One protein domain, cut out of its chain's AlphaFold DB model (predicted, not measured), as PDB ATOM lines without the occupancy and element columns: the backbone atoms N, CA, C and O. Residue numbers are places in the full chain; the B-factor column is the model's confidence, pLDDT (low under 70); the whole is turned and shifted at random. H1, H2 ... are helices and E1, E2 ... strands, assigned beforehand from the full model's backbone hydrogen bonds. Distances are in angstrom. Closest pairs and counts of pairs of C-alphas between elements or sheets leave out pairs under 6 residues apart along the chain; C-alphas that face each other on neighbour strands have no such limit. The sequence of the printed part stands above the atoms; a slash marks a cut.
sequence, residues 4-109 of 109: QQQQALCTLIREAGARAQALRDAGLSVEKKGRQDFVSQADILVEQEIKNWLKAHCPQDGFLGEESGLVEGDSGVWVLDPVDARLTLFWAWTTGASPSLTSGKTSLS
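Overview. This is residues 4 to 109 of the 109 residues of the protein "Histidinol-phosphatase" of Cedecea neteri (UniProt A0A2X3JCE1). A small four-stranded sheet is covered on one face by a long helical hairpin, H1 and H2, whose tip at residues 29 to 32 reaches past the sheet. A tail without named elements, residues 93 to 109, loops away and folds back to edge strand E4. The 106 printed residues hold two named helices, then four named strands: a mixed class in two layers, helices on one face of a sheet. The sheet, E2 E1 E3 E4, is mixed; the whole is compact, with a radius of gyration of the C-alphas of 14.7 A and spans of 45 by 33 by 20 A.

Along the chain. Strand E1 is residues 62 to 65, E2 69 to 71, E3 77 to 83 and E4 86 to 92, which ends with C-alpha 92 at (152.520, 152.288, 100.347). H1, residues 4 to 29, begins with C-alpha 4 at (144.589, 162.002, 83.846) and measures 39.3 A; H2, residues 32 to 57, measures 38.1 A.

Arrangement. E1 and E3 are parallel, with N 64 and O 78 2.7 A apart. Hairpin E1 and E2 is antiparallel, with N 71 and O 63 at 2.7 A; so is hairpin E3 and E4, with N 79 and O 90 at 2.8 A. H2 is on the sheet over E1 and E3, along the strands, at a height of 8.6 A; its closest C-alphas to E1 are Glu 47 and Gly 65, 6.7 A. H1, on the same face over E4, has its closest C-alphas at Gly 17 and Leu 87, 5.5 A. H1 and H2 touch, closest at C-alphas 27 and 35, 5.1 A, at a shallow tilt of 9 degrees, opposite ways. Every O i to N i+4 pair is within hydrogen-bond range in H2, 21 of 22 in H1.

Size, cuts and confidence. The C-alphas of Ser 29 and Ala 97, the farthest apart, are 46.6 A apart. The printed part has no cut, and the links between named elements are tight. Residues 107 to 108 pair antiparallel with 89 to 90 of E4. Mean pLDDT of the printed part is 75.0; residues 27 to 36, 82 to 86 and 94 to 109 are under 70.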
ATOM      1  N   GLN A   4     143.656 161.510  84.863       87.31
ATOM      2  CA  GLN A   4     144.589 162.002  83.846       87.31
ATOM      3  C   GLN A   4     146.051 161.896  84.306       87.31
ATOM      4  O   GLN A   4     146.917 161.493  83.530       87.31
ATOM      5  N   GLN A   5     146.328 162.236  85.569       84.62
ATOM      6  CA  GLN A   5     147.657 162.088  86.160       84.62
ATOM      7  C   GLN A   5     148.059 160.608  86.249       84.62
ATOM      8  O   GLN A   5     149.179 160.263  85.887       84.62
ATOM      9  N   GLN A   6     147.139 159.725  86.645       82.94
ATOM     10  CA  GLN A   6     147.378 158.282  86.681       82.94
ATOM     11  C   GLN A   6     147.712 157.734  85.290       82.94
ATOM     12  O   GLN A   6     148.690 157.006  85.139       82.94
ATOM     13  N   GLN A   7     146.952 158.113  84.260       85.50
ATOM     14  CA  GLN A   7     147.216 157.678  82.889       85.50
ATOM     15  C   GLN A   7     148.580 158.173  82.387       85.50
ATOM     16  O   GLN A   7     149.312 157.410  81.753       85.50
ATOM     17  N   ALA A   8     148.936 159.427  82.685       88.44
ATOM     18  CA  ALA A   8     150.235 159.993  82.333       88.44
ATOM     19  C   ALA A   8     151.385 159.252  83.034       88.44
ATOM     20  O   ALA A   8     152.369 158.907  82.381       88.44
ATOM     21  N   LEU A   9     151.232 158.935  84.323       88.44
ATOM     22  CA  LEU A   9     152.210 158.160  85.084       88.44
ATOM     23  C   LEU A   9     152.364 156.732  84.542       88.44
ATOM     24  O   LEU A   9     153.485 156.270  84.360       88.44
ATOM     25  N   CYS A  10     151.265 156.049  84.206       86.81
ATOM     26  CA  CYS A  10     151.324 154.725  83.577       86.81
ATOM     27  C   CYS A  10     152.073 154.756  82.240       86.81
ATOM     28  O   CYS A  10     152.865 153.864  81.942       86.81
ATOM     29  N   THR A  11     151.822 155.768  81.408       89.81
ATOM     30  CA  THR A  11     152.550 155.935  80.145       89.81
ATOM     31  C   THR A  11     154.035 156.172  80.394       89.81
ATOM     32  O   THR A  11     154.850 155.480  79.790       89.81
ATOM     33  N   LEU A  12     154.377 157.046  81.343       89.81
ATOM     34  CA  LEU A  12     155.760 157.311  81.729       89.81
ATOM     35  C   LEU A  12     156.491 156.035  82.174       89.81
ATOM     36  O   LEU A  12     157.569 155.745  81.665       89.81
ATOM     37  N   ILE A  13     155.894 155.249  83.077       86.44
ATOM     38  CA  ILE A  13     156.483 153.998  83.584       86.44
ATOM     39  C   ILE A  13     156.744 153.013  82.441       86.44
ATOM     40  O   ILE A  13     157.824 152.427  82.366       86.44
ATOM     41  N   ARG A  14     155.788 152.856  81.516       85.25
ATOM     42  CA  ARG A  14     155.934 151.948  80.367       85.25
ATOM     43  C   ARG A  14     157.048 152.383  79.423       85.25
ATOM     44  O   ARG A  14     157.859 151.556  79.010       85.25
ATOM     45  N   GLU A  15     157.109 153.669  79.091       88.62
ATOM     46  CA  GLU A  15     158.147 154.211  78.212       88.62
ATOM     47  C   GLU A  15     159.535 154.133  78.855       88.62
ATOM     48  O   GLU A  15     160.502 153.732  78.203       88.62
ATOM     49  N   ALA A  16     159.632 154.460  80.143       86.62
ATOM     50  CA  ALA A  16     160.861 154.354  80.912       86.62
ATOM     51  C   ALA A  16     161.333 152.892  81.015       86.62
ATOM     52  O   ALA A  16     162.508 152.599  80.792       86.62
ATOM     53  N   GLY A  17     160.404 151.955  81.236       83.06
ATOM     54  CA  GLY A  17     160.686 150.520  81.271       83.06
ATOM     55  C   GLY A  17     161.206 149.997  79.936       83.06
ATOM     56  O   GLY A  17     162.189 149.257  79.903       83.06
ATOM     57  N   ALA A  18     160.612 150.443  78.826       84.81
ATOM     58  CA  ALA A  18     161.080 150.103  77.486       84.81
ATOM     59  C   ALA A  18     162.497 150.641  77.206       84.81
ATOM     60  O   ALA A  18     163.316 149.926  76.625       84.81
ATOM     61  N   ARG A  19     162.821 151.864  77.653       84.94
ATOM     62  CA  ARG A  19     164.180 152.426  77.532       84.94
ATOM     63  C   ARG A  19     165.201 151.638  78.346       84.94
ATOM     64  O   ARG A  19     166.254 151.291  77.815       84.94
ATOM     65  N   ALA A  20     164.884 151.321  79.602       80.06
ATOM     66  CA  ALA A  20     165.759 150.524  80.457       80.06
ATOM     67  C   ALA A  20     166.014 149.130  79.861       80.06
ATOM     68  O   ALA A  20     167.154 148.664  79.831       80.06
ATOM     69  N   GLN A  21     164.978 148.496  79.298       81.00
ATOM     70  CA  GLN A  21     165.116 147.214  78.607       81.00
ATOM     71  C   GLN A  21     166.034 147.316  77.383       81.00
ATOM     72  O   GLN A  21     166.968 146.529  77.254       81.00
ATOM     73  N   ALA A  22     165.828 148.318  76.525       81.81
ATOM     74  CA  ALA A  22     166.667 148.523  75.346       81.81
ATOM     75  C   ALA A  22     168.147 148.753  75.712       81.81
ATOM     76  O   ALA A  22     169.045 148.268  75.022       81.81
ATOM     77  N   LEU A  23     168.414 149.460  76.815       77.44
ATOM     78  CA  LEU A  23     169.770 149.692  77.319       77.44
ATOM     79  C   LEU A  23     170.408 148.404  77.862       77.44
ATOM     80  O   LEU A  23     171.576 148.133  77.575       77.44
ATOM     81  N   ARG A  24     169.641 147.566  78.571       74.94
ATOM     82  CA  ARG A  24     170.088 146.228  78.997       74.94
ATOM     83  C   ARG A  24     170.452 145.339  77.809       74.94
ATOM     84  O   ARG A  24     171.517 144.719  77.825       74.94
ATOM     85  N   ASP A  25     169.613 145.329  76.777       78.56
ATOM     86  CA  ASP A  25     169.833 144.539  75.564       78.56
ATOM     87  C   ASP A  25     171.074 145.025  74.794       78.56
ATOM     88  O   ASP A  25     171.888 144.214  74.351       78.56
ATOM     89  N   ALA A  26     171.288 146.343  74.707       75.00
ATOM     90  CA  ALA A  26     172.497 146.922  74.114       75.00
ATOM     91  C   ALA A  26     173.772 146.572  74.910       75.00
ATOM     92  O   ALA A  26     174.827 146.296  74.330       75.00
ATOM     93  N   GLY A  27     173.672 146.522  76.242       67.56
ATOM     94  CA  GLY A  27     174.762 146.159  77.148       67.56
ATOM     95  C   GLY A  27     175.244 144.707  77.025       67.56
ATOM     96  O   GLY A  27     176.328 144.388  77.515       67.56
ATOM     97  N   LEU A  28     174.505 143.821  76.341       61.38
ATOM     98  CA  LEU A  28     174.938 142.440  76.065       61.38
ATOM     99  C   LEU A  28     176.215 142.361  75.206       61.38
ATOM    100  O   LEU A  28     176.872 141.323  75.203       61.38
ATOM    101  N   SER A  29     176.591 143.450  74.526       61.47
ATOM    102  CA  SER A  29     177.822 143.539  73.723       61.47
ATOM    103  C   SER A  29     179.051 144.047  74.499       61.47
ATOM    104  O   SER A  29     180.125 144.174  73.911       61.47
ATOM    105  N   VAL A  30     178.922 144.352  75.798       61.88
ATOM    106  CA  VAL A  30     179.972 144.981  76.626       61.88
ATOM    107  C   VAL A  30     180.460 144.012  77.712       61.88
ATOM    108  O   VAL A  30     179.682 143.221  78.249       61.88
ATOM    109  N   GLU A  31     181.752 144.061  78.064       69.69
ATOM    110  CA  GLU A  31     182.326 143.233  79.135       69.69
ATOM    111  C   GLU A  31     181.568 143.380  80.470       69.69
ATOM    112  O   GLU A  31     181.041 144.442  80.808       69.69
ATOM    113  N   LYS A  32     181.551 142.303  81.269       63.69
ATOM    114  CA  LYS A  32     180.653 142.109  82.423       63.69
ATOM    115  C   LYS A  32     180.593 143.285  83.414       63.69
ATOM    116  O   LYS A  32     179.510 143.568  83.915       63.69
ATOM    117  N   LYS A  33     181.720 143.958  83.688       61.28
ATOM    118  CA  LYS A  33     181.791 145.109  84.610       61.28
ATOM    119  C   LYS A  33     181.195 146.381  83.992       61.28
ATOM    120  O   LYS A  33     180.331 146.993  84.603       61.28
ATOM    121  N   GLY A  34     181.563 146.705  82.750       67.06
ATOM    122  CA  GLY A  34     181.007 147.857  82.029       67.06
ATOM    123  C   GLY A  34     179.513 147.713  81.729       67.06
ATOM    124  O   GLY A  34     178.781 148.696  81.764       67.06
ATOM    125  N   ARG A  35     179.033 146.481  81.519       64.81
ATOM    126  CA  ARG A  35     177.599 146.196  81.392       64.81
ATOM    127  C   ARG A  35     176.824 146.578  82.651       64.81
ATOM    128  O   ARG A  35     175.757 147.163  82.540       64.81
ATOM    129  N   GLN A  36     177.339 146.233  83.830       66.38
ATOM    130  CA  GLN A  36     176.650 146.504  85.092       66.38
ATOM    131  C   GLN A  36     176.600 148.012  85.373       66.38
ATOM    132  O   GLN A  36     175.524 148.533  85.639       66.38
ATOM    133  N   ASP A  37     177.715 148.721  85.173       72.19
ATOM    134  CA  ASP A  37     177.781 150.182  85.335       72.19
ATOM    135  C   ASP A  37     176.844 150.929  84.362       72.19
ATOM    136  O   ASP A  37     176.265 151.964  84.705       72.19
ATOM    137  N   PHE A  38     176.687 150.408  83.140       71.31
ATOM    138  CA  PHE A  38     175.804 150.975  82.119       71.31
ATOM    139  C   PHE A  38     174.321 150.734  82.423       71.31
ATOM    140  O   PHE A  38     173.506 151.644  82.283       71.31
ATOM    141  N   VAL A  39     173.971 149.523  82.865       70.25
ATOM    142  CA  VAL A  39     172.598 149.175  83.257       70.25
ATOM    143  C   VAL A  39     172.170 149.976  84.486       70.25
ATOM    144  O   VAL A  39     171.107 150.585  84.452       70.25
ATOM    145  N   SER A  40     173.034 150.113  85.496       76.75
ATOM    146  CA  SER A  40     172.745 150.957  86.660       76.75
ATOM    147  C   SER A  40     172.516 152.424  86.278       76.75
ATOM    148  O   SER A  40     171.602 153.058  86.790       76.75
ATOM    149  N   GLN A  41     173.272 152.984  85.325       79.00
ATOM    150  CA  GLN A  41     173.008 154.346  84.830       79.00
ATOM    151  C   GLN A  41     171.644 154.480  84.144       79.00
ATOM    152  O   GLN A  41     170.977 155.503  84.309       79.00
ATOM    153  N   ALA A  42     171.220 153.464  83.390       77.94
ATOM    154  CA  ALA A  42     169.898 153.434  82.775       77.94
ATOM    155  C   ALA A  42     168.783 153.441  83.831       77.94
ATOM    156  O   ALA A  42     167.843 154.233  83.725       77.94
ATOM    157  N   ASP A  43     168.919 152.598  84.853       78.50
ATOM    158  CA  ASP A  43     167.938 152.467  85.928       78.50
ATOM    159  C   ASP A  43     167.885 153.745  86.793       78.50
ATOM    160  O   ASP A  43     166.795 154.247  87.076       78.50
ATOM    161  N   ILE A  44     169.030 154.386  87.071       83.94
ATOM    162  CA  ILE A  44     169.094 155.696  87.747       83.94
ATOM    163  C   ILE A  44     168.340 156.777  86.962       83.94
ATOM    164  O   ILE A  44     167.577 157.546  87.548       83.94
ATOM    165  N   LEU A  45     168.545 156.877  85.643       84.12
ATOM    166  CA  LEU A  45     167.893 157.907  84.821       84.12
ATOM    167  C   LEU A  45     166.370 157.766  84.842       84.12
ATOM    168  O   LEU A  45     165.650 158.749  85.022       84.12
ATOM    169  N   VAL A  46     165.902 156.531  84.696       85.12
ATOM    170  CA  VAL A  46     164.490 156.166  84.791       85.12
ATOM    171  C   VAL A  46     163.914 156.520  86.159       85.12
ATOM    172  O   VAL A  46     162.842 157.124  86.249       85.12
ATOM    173  N   GLU A  47     164.628 156.172  87.226       88.25
ATOM    174  CA  GLU A  47     164.184 156.428  88.587       88.25
ATOM    175  C   GLU A  47     164.047 157.932  88.852       88.25
ATOM    176  O   GLU A  47     163.032 158.382  89.389       88.25
ATOM    177  N   GLN A  48     165.024 158.732  88.408       89.38
ATOM    178  CA  GLN A  48     164.967 160.191  88.521       89.38
ATOM    179  C   GLN A  48     163.784 160.787  87.754       89.38
ATOM    180  O   GLN A  48     163.147 161.724  88.235       89.38
ATOM    181  N   GLU A  49     163.464 160.260  86.576       91.00
ATOM    182  CA  GLU A  49     162.347 160.739  85.763       91.00
ATOM    183  C   GLU A  49     160.998 160.517  86.462       91.00
ATOM    184  O   GLU A  49     160.207 161.455  86.606       91.00
ATOM    185  N   ILE A  50     160.775 159.308  86.991       89.50
ATOM    186  CA  ILE A  50     159.563 158.958  87.746       89.50
ATOM    187  C   ILE A  50     159.485 159.778  89.040       89.50
ATOM    188  O   ILE A  50     158.446 160.373  89.340       89.50
ATOM    189  N   LYS A  51     160.596 159.884  89.779       91.00
ATOM    190  CA  LYS A  51     160.689 160.677  91.011       91.00
ATOM    191  C   LYS A  51     160.360 162.150  90.775       91.00
ATOM    192  O   LYS A  51     159.604 162.743  91.543       91.00
ATOM    193  N   ASN A  52     160.893 162.749  89.711       92.31
ATOM    194  CA  ASN A  52     160.627 164.146  89.366       92.31
ATOM    195  C   ASN A  52     159.163 164.367  88.982       92.31
ATOM    196  O   ASN A  52     158.560 165.358  89.404       92.31
ATOM    197  N   TRP A  53     158.574 163.433  88.233       93.31
ATOM    198  CA  TRP A  53     157.157 163.490  87.893       93.31
ATOM    199  C   TRP A  53     156.278 163.428  89.148       93.31
ATOM    200  O   TRP A  53     155.388 164.268  89.311       93.31
ATOM    201  N   LEU A  54     156.562 162.495  90.064       91.12
ATOM    202  CA  LEU A  54     155.833 162.347  91.328       91.12
ATOM    203  C   LEU A  54     155.990 163.583  92.209       91.12
ATOM    204  O   LEU A  54     154.999 164.096  92.712       91.12
ATOM    205  N   LYS A  55     157.194 164.146  92.316       91.19
ATOM    206  CA  LYS A  55     157.429 165.382  93.073       91.19
ATOM    207  C   LYS A  55     156.622 166.569  92.533       91.19
ATOM    208  O   LYS A  55     156.196 167.419  93.310       91.19
ATOM    209  N   ALA A  56     156.406 166.638  91.219       91.94
ATOM    210  CA  ALA A  56     155.636 167.711  90.592       91.94
ATOM    211  C   ALA A  56     154.112 167.553  90.761       91.94
ATOM    212  O   ALA A  56     153.407 168.555  90.873       91.94
ATOM    213  N   HIS A  57     153.597 166.318  90.781       90.56
ATOM    214  CA  HIS A  57     152.149 166.044  90.762       90.56
ATOM    215  C   HIS A  57     151.585 165.545  92.103       90.56
ATOM    216  O   HIS A  57     150.392 165.710  92.362       90.56
ATOM    217  N   CYS A  58     152.442 164.979  92.951       89.12
ATOM    218  CA  CYS A  58     152.162 164.421  94.273       89.12
ATOM    219  C   CYS A  58     153.228 164.876  95.301       89.12
ATOM    220  O   CYS A  58     153.893 164.039  95.903       89.12
ATOM    221  N   PRO A  59     153.413 166.189  95.543       89.31
ATOM    222  CA  PRO A  59     154.506 166.708  96.381       89.31
ATOM    223  C   PRO A  59     154.434 166.305  97.863       89.31
ATOM    224  O   PRO A  59     155.404 166.502  98.585       89.31
ATOM    225  N   GLN A  60     153.283 165.801  98.314       86.25
ATOM    226  CA  GLN A  60     153.036 165.338  99.686       86.25
ATOM    227  C   GLN A  60     153.517 163.890  99.893       86.25
ATOM    228  O   GLN A  60     153.697 163.450 101.026       86.25
ATOM    229  N   ASP A  61     153.666 163.141  98.796       88.81
ATOM    230  CA  ASP A  61     153.998 161.725  98.820       88.81
ATOM    231  C   ASP A  61     155.524 161.558  98.805       88.81
ATOM    232  O   ASP A  61     156.251 162.252  98.091       88.81
ATOM    233  N   GLY A  62     156.007 160.595  99.578       89.44
ATOM    234  CA  GLY A  62     157.390 160.155  99.579       89.44
ATOM    235  C   GLY A  62     157.704 159.253  98.388       89.44
ATOM    236  O   GLY A  62     156.828 158.847  97.618       89.44
ATOM    237  N   PHE A  63     158.976 158.901  98.250       89.69
ATOM    238  CA  PHE A  63     159.473 158.050  97.176       89.69
ATOM    239  C   PHE A  63     160.569 157.121  97.692       89.69
ATOM    240  O   PHE A  63     161.513 157.586  98.320       89.69
ATOM    241  N   LEU A  64     160.474 155.831  97.408       87.69
ATOM    242  CA  LEU A  64     161.482 154.823  97.691       87.69
ATOM    243  C   LEU A  64     161.914 154.200  96.368       87.69
ATOM    244  O   LEU A  64     161.170 153.424  95.772       87.69
ATOM    245  N   GLY A  65     163.109 154.565  95.922       84.56
ATOM    246  CA  GLY A  65     163.780 153.902  94.809       84.56
ATOM    247  C   GLY A  65     164.889 152.987  95.310       84.56
ATOM    248  O   GLY A  65     165.391 153.181  96.422       84.56
ATOM    249  N   GLU A  66     165.270 152.004  94.498       78.44
ATOM    250  CA  GLU A  66     166.399 151.121  94.805       78.44
ATOM    251  C   GLU A  66     167.709 151.921  94.859       78.44
ATOM    252  O   GLU A  66     168.513 151.723  95.771       78.44
ATOM    253  N   GLU A  67     167.877 152.894  93.956       76.62
ATOM    254  CA  GLU A  67     169.120 153.663  93.817       76.62
ATOM    255  C   GLU A  67     169.108 154.976  94.625       76.62
ATOM    256  O   GLU A  67     170.118 155.383  95.203       76.62
ATOM    257  N   SER A  68     167.963 155.665  94.710       76.06
ATOM    258  CA  SER A  68     167.822 156.921  95.470       76.06
ATOM    259  C   SER A  68     167.580 156.717  96.963       76.06
ATOM    260  O   SER A  68     167.659 157.692  97.717       76.06
ATOM    261  N   GLY A  69     167.203 155.508  97.383       83.00
ATOM    262  CA  GLY A  69     166.719 155.237  98.734       83.00
ATOM    263  C   GLY A  69     165.390 155.932  99.061       83.00
ATOM    264  O   GLY A  69     164.659 156.392  98.176       83.00
ATOM    265  N   LEU A  70     165.065 155.984 100.358       84.50
ATOM    266  CA  LEU A  70     163.820 156.560 100.869       84.50
ATOM    267  C   LEU A  70     163.889 158.088 100.952       84.50
ATOM    268  O   LEU A  70     164.748 158.659 101.623       84.50
ATOM    269  N   VAL A  71     162.902 158.736 100.351       85.62
ATOM    270  CA  VAL A  71     162.481 160.107 100.623       85.62
ATOM    271  C   VAL A  71     161.148 160.022 101.350       85.62
ATOM    272  O   VAL A  71     160.170 159.518 100.795       85.62
ATOM    273  N   GLU A  72     161.119 160.485 102.595       81.81
ATOM    274  CA  GLU A  72     159.893 160.520 103.390       81.81
ATOM    275  C   GLU A  72     158.884 161.511 102.796       81.81
ATOM    276  O   GLU A  72     159.251 162.520 102.191       81.81
ATOM    277  N   GLY A  73     157.605 161.198 102.975       81.06
ATOM    278  CA  GLY A  73     156.495 162.095 102.689       81.06
ATOM    279  C   GLY A  73     155.441 161.980 103.780       81.06
ATOM    280  O   GLY A  73     155.493 161.076 104.616       81.06
ATOM    281  N   ASP A  74     154.483 162.894 103.760       79.69
ATOM    282  CA  ASP A  74     153.510 163.069 104.840       79.69
ATOM    283  C   ASP A  74     152.295 162.135 104.705       79.69
ATOM    284  O   ASP A  74     151.596 161.859 105.681       79.69
ATOM    285  N   SER A  75     152.021 161.654 103.490       77.62
ATOM    286  CA  SER A  75     150.832 160.859 103.143       77.62
ATOM    287  C   SER A  75     151.108 159.360 102.983       77.62
ATOM    288  O   SER A  75     150.241 158.530 103.253       77.62
ATOM    289  N   GLY A  76     152.296 159.007 102.504       83.62
ATOM    290  CA  GLY A  76     152.671 157.668 102.060       83.62
ATOM    291  C   GLY A  76     153.842 157.740 101.087       83.62
ATOM    292  O   GLY A  76     154.319 158.826 100.778       83.62
ATOM    293  N   VAL A  77     154.327 156.598 100.611       85.56
ATOM    294  CA  VAL A  77     155.547 156.480  99.803       85.56
ATOM    295  C   VAL A  77     155.261 155.699  98.527       85.56
ATOM    296  O   VAL A  77     154.718 154.595  98.568       85.56
ATOM    297  N   TRP A  78     155.668 156.249  97.388       87.75
ATOM    298  CA  TRP A  78     155.742 155.523  96.124       87.75
ATOM    299  C   TRP A  78     157.002 154.675  96.086       87.75
ATOM    300  O   TRP A  78     158.099 155.207  96.194       87.75
ATOM    301  N   VAL A  79     156.858 153.372  95.914       85.00
ATOM    302  CA  VAL A  79     157.969 152.434  95.808       85.00
ATOM    303  C   VAL A  79     158.143 152.045  94.349       85.00
ATOM    304  O   VAL A  79     157.199 151.552  93.720       85.00
ATOM    305  N   LEU A  80     159.340 152.283  93.821       84.25
ATOM    306  CA  LEU A  80     159.771 151.781  92.524       84.25
ATOM    307  C   LEU A  80     160.526 150.470  92.741       84.25
ATOM    308  O   LEU A  80     161.540 150.450  93.432       84.25
ATOM    309  N   ASP A  81     160.021 149.392  92.152       74.56
ATOM    310  CA  ASP A  81     160.609 148.056  92.241       74.56
ATOM    311  C   ASP A  81     160.914 147.545  90.825       74.56
ATOM    312  O   ASP A  81     159.982 147.249  90.055       74.56
ATOM    313  N   PRO A  82     162.196 147.490  90.424       63.94
ATOM    314  CA  PRO A  82     162.605 146.856  89.183       63.94
ATOM    315  C   PRO A  82     162.579 145.328  89.346       63.94
ATOM    316  O   PRO A  82     163.603 144.653  89.437       63.94
ATOM    317  N   VAL A  83     161.378 144.745  89.335       55.47
ATOM    318  CA  VAL A  83     161.221 143.289  89.311       55.47
ATOM    319  C   VAL A  83     161.604 142.770  87.930       55.47
ATOM    320  O   VAL A  83     160.877 142.965  86.955       55.47
ATOM    321  N   ASP A  84     162.729 142.063  87.859       53.69
ATOM    322  CA  ASP A  84     163.100 141.182  86.744       53.69
ATOM    323  C   ASP A  84     162.920 141.854  85.365       53.69
ATOM    324  O   ASP A  84     162.089 141.477  84.531       53.69
ATOM    325  N   ALA A  85     163.684 142.936  85.172       53.97
ATOM    326  CA  ALA A  85     163.728 143.771  83.972       53.97
ATOM    327  C   ALA A  85     162.462 144.597  83.654       53.97
ATOM    328  O   ALA A  85     162.420 145.268  82.616       53.97
ATOM    329  N   ARG A  86     161.462 144.624  84.545       61.12
ATOM    330  CA  ARG A  86     160.261 145.467  84.426       61.12
ATOM    331  C   ARG A  86     160.164 146.435  85.594       61.12
ATOM    332  O   ARG A  86     160.324 146.054  86.745       61.12
ATOM    333  N   LEU A  87     159.848 147.688  85.289       72.31
ATOM    334  CA  LEU A  87     159.586 148.697  86.309       72.31
ATOM    335  C   LEU A  87     158.151 148.558  86.794       72.31
ATOM    336  O   LEU A  87     157.220 148.659  85.994       72.31
ATOM    337  N   THR A  88     157.982 148.368  88.095       76.25
ATOM    338  CA  THR A  88     156.672 148.423  88.743       76.25
ATOM    339  C   THR A  88     156.666 149.564  89.744       76.25
ATOM    340  O   THR A  88     157.629 149.746  90.485       76.25
ATOM    341  N   LEU A  89     155.575 150.329  89.778       78.81
ATOM    342  CA  LEU A  89     155.375 151.380  90.769       78.81
ATOM    343  C   LEU A  89     154.144 151.058  91.616       78.81
ATOM    344  O   LEU A  89     153.072 150.751  91.085       78.81
ATOM    345  N   PHE A  90     154.286 151.156  92.935       83.62
ATOM    346  CA  PHE A  90     153.169 151.003  93.863       83.62
ATOM    347  C   PHE A  90     153.239 152.020  94.996       83.62
ATOM    348  O   PHE A  90     154.310 152.466  95.385       83.62
ATOM    349  N   TRP A  91     152.084 152.387  95.540       79.44
ATOM    350  CA  TRP A  91     151.992 153.303  96.674       79.44
ATOM    351  C   TRP A  91     151.810 152.526  97.984       79.44
ATOM    352  O   TRP A  91     151.040 151.563  98.039       79.44
ATOM    353  N   ALA A  92     152.526 152.924  99.034       76.69
ATOM    354  CA  ALA A  92     152.520 152.288 100.347       76.69
ATOM    355  C   ALA A  92     152.275 153.316 101.463       76.69
ATOM    356  O   ALA A  92     152.801 154.424 101.433       76.69
ATOM    357  N   TRP A  93     151.498 152.941 102.478       71.19
ATOM    358  CA  TRP A  93     151.211 153.802 103.629       71.19
ATOM    359  C   TRP A  93     152.312 153.699 104.699       71.19
ATOM    360  O   TRP A  93     152.752 152.596 105.023       71.19
ATOM    361  N   THR A  94     152.713 154.822 105.309       56.78
ATOM    362  CA  THR A  94     153.728 154.877 106.379       56.78
ATOM    363  C   THR A  94     153.100 155.240 107.734       56.78
ATOM    364  O   THR A  94     153.258 156.348 108.238       56.78
ATOM    365  N   THR A  95     152.357 154.331 108.374       51.12
ATOM    366  CA  THR A  95     152.008 154.512 109.800       51.12
ATOM    367  C   THR A  95     153.212 154.116 110.644       51.12
ATOM    368  O   THR A  95     153.756 153.037 110.435       51.12
ATOM    369  N   GLY A  96     153.601 154.963 111.601       48.81
ATOM    370  CA  GLY A  96     154.810 154.856 112.432       48.81
ATOM    371  C   GLY A  96     154.918 153.657 113.390       48.81
ATOM    372  O   GLY A  96     155.226 153.842 114.563       48.81
ATOM    373  N   ALA A  97     154.718 152.428 112.918       38.22
ATOM    374  CA  ALA A  97     155.011 151.209 113.662       38.22
ATOM    375  C   ALA A  97     155.507 150.109 112.709       38.22
ATOM    376  O   ALA A  97     154.704 149.450 112.064       38.22
ATOM    377  N   SER A  98     156.830 149.899 112.690       39.31
ATOM    378  CA  SER A  98     157.562 148.784 112.058       39.31
ATOM    379  C   SER A  98     157.417 148.604 110.525       39.31
ATOM    380  O   SER A  98     156.332 148.710 109.971       39.31
ATOM    381  N   PRO A  99     158.502 148.254 109.801       42.38
ATOM    382  CA  PRO A  99     158.559 148.261 108.331       42.38
ATOM    383  C   PRO A  99     157.863 147.062 107.658       42.38
ATOM    384  O   PRO A  99     158.183 146.702 106.527       42.38
ATOM    385  N   SER A 100     156.901 146.419 108.319       40.00
ATOM    386  CA  SER A 100     156.033 145.456 107.644       40.00
ATOM    387  C   SER A 100     155.034 146.231 106.788       40.00
ATOM    388  O   SER A 100     153.959 146.583 107.261       40.00
ATOM    389  N   LEU A 101     155.437 146.524 105.549       42.69
ATOM    390  CA  LEU A 101     154.644 147.114 104.469       42.69
ATOM    391  C   LEU A 101     153.280 146.411 104.336       42.69
ATOM    392  O   LEU A 101     153.120 145.457 103.573       42.69
ATOM    393  N   THR A 102     152.266 146.875 105.061       41.78
ATOM    394  CA  THR A 102     150.871 146.481 104.846       41.78
ATOM    395  C   THR A 102     150.362 147.249 103.631       41.78
ATOM    396  O   THR A 102     149.834 148.354 103.727       41.78
ATOM    397  N   SER A 103     150.605 146.690 102.445       45.50
ATOM    398  CA  SER A 103     150.312 147.355 101.180       45.50
ATOM    399  C   SER A 103     148.810 147.374 100.874       45.50
ATOM    400  O   SER A 103     148.213 146.327 100.616       45.50
ATOM    401  N   GLY A 104     148.222 148.565 100.777       43.94
ATOM    402  CA  GLY A 104     147.092 148.801  99.881       43.94
ATOM    403  C   GLY A 104     147.637 148.942  98.461       43.94
ATOM    404  O   GLY A 104     147.940 150.044  98.027       43.94
ATOM    405  N   LYS A 105     147.865 147.818  97.767       48.56
ATOM    406  CA  LYS A 105     148.498 147.784  96.437       48.56
ATOM    407  C   LYS A 105     147.611 148.448  95.383       48.56
ATOM    408  O   LYS A 105     146.747 147.794  94.804       48.56
ATOM    409  N   THR A 106     147.874 149.707  95.056       49.62
ATOM    410  CA  THR A 106     147.585 150.213  93.709       49.62
ATOM    411  C   THR A 106     148.842 150.004  92.880       49.62
ATOM    412  O   THR A 106     149.770 150.805  92.933       49.62
ATOM    413  N   SER A 107     148.900 148.865  92.187       53.75
ATOM    414  CA  SER A 107     149.967 148.577  91.230       53.75
ATOM    415  C   SER A 107     149.678 149.338  89.943       53.75
ATOM    416  O   SER A 107     148.585 149.202  89.388       53.75
ATOM    417  N   LEU A 108     150.643 150.117  89.466       57.69
ATOM    418  CA  LEU A 108     150.619 150.686  88.122       57.69
ATOM    419  C   LEU A 108     151.604 149.875  87.274       57.69
ATOM    420  O   LEU A 108     152.791 149.807  87.593       57.69
ATOM    421  N   SER A 109     151.076 149.205  86.248       52.44
ATOM    422  CA  SER A 109     151.797 148.331  85.310       52.44
ATOM    423  C   SER A 109     151.444 148.676  83.871       52.44
ATOM    424  O   SER A 109     150.231 148.879  83.623       52.44
TER     425      SER A 109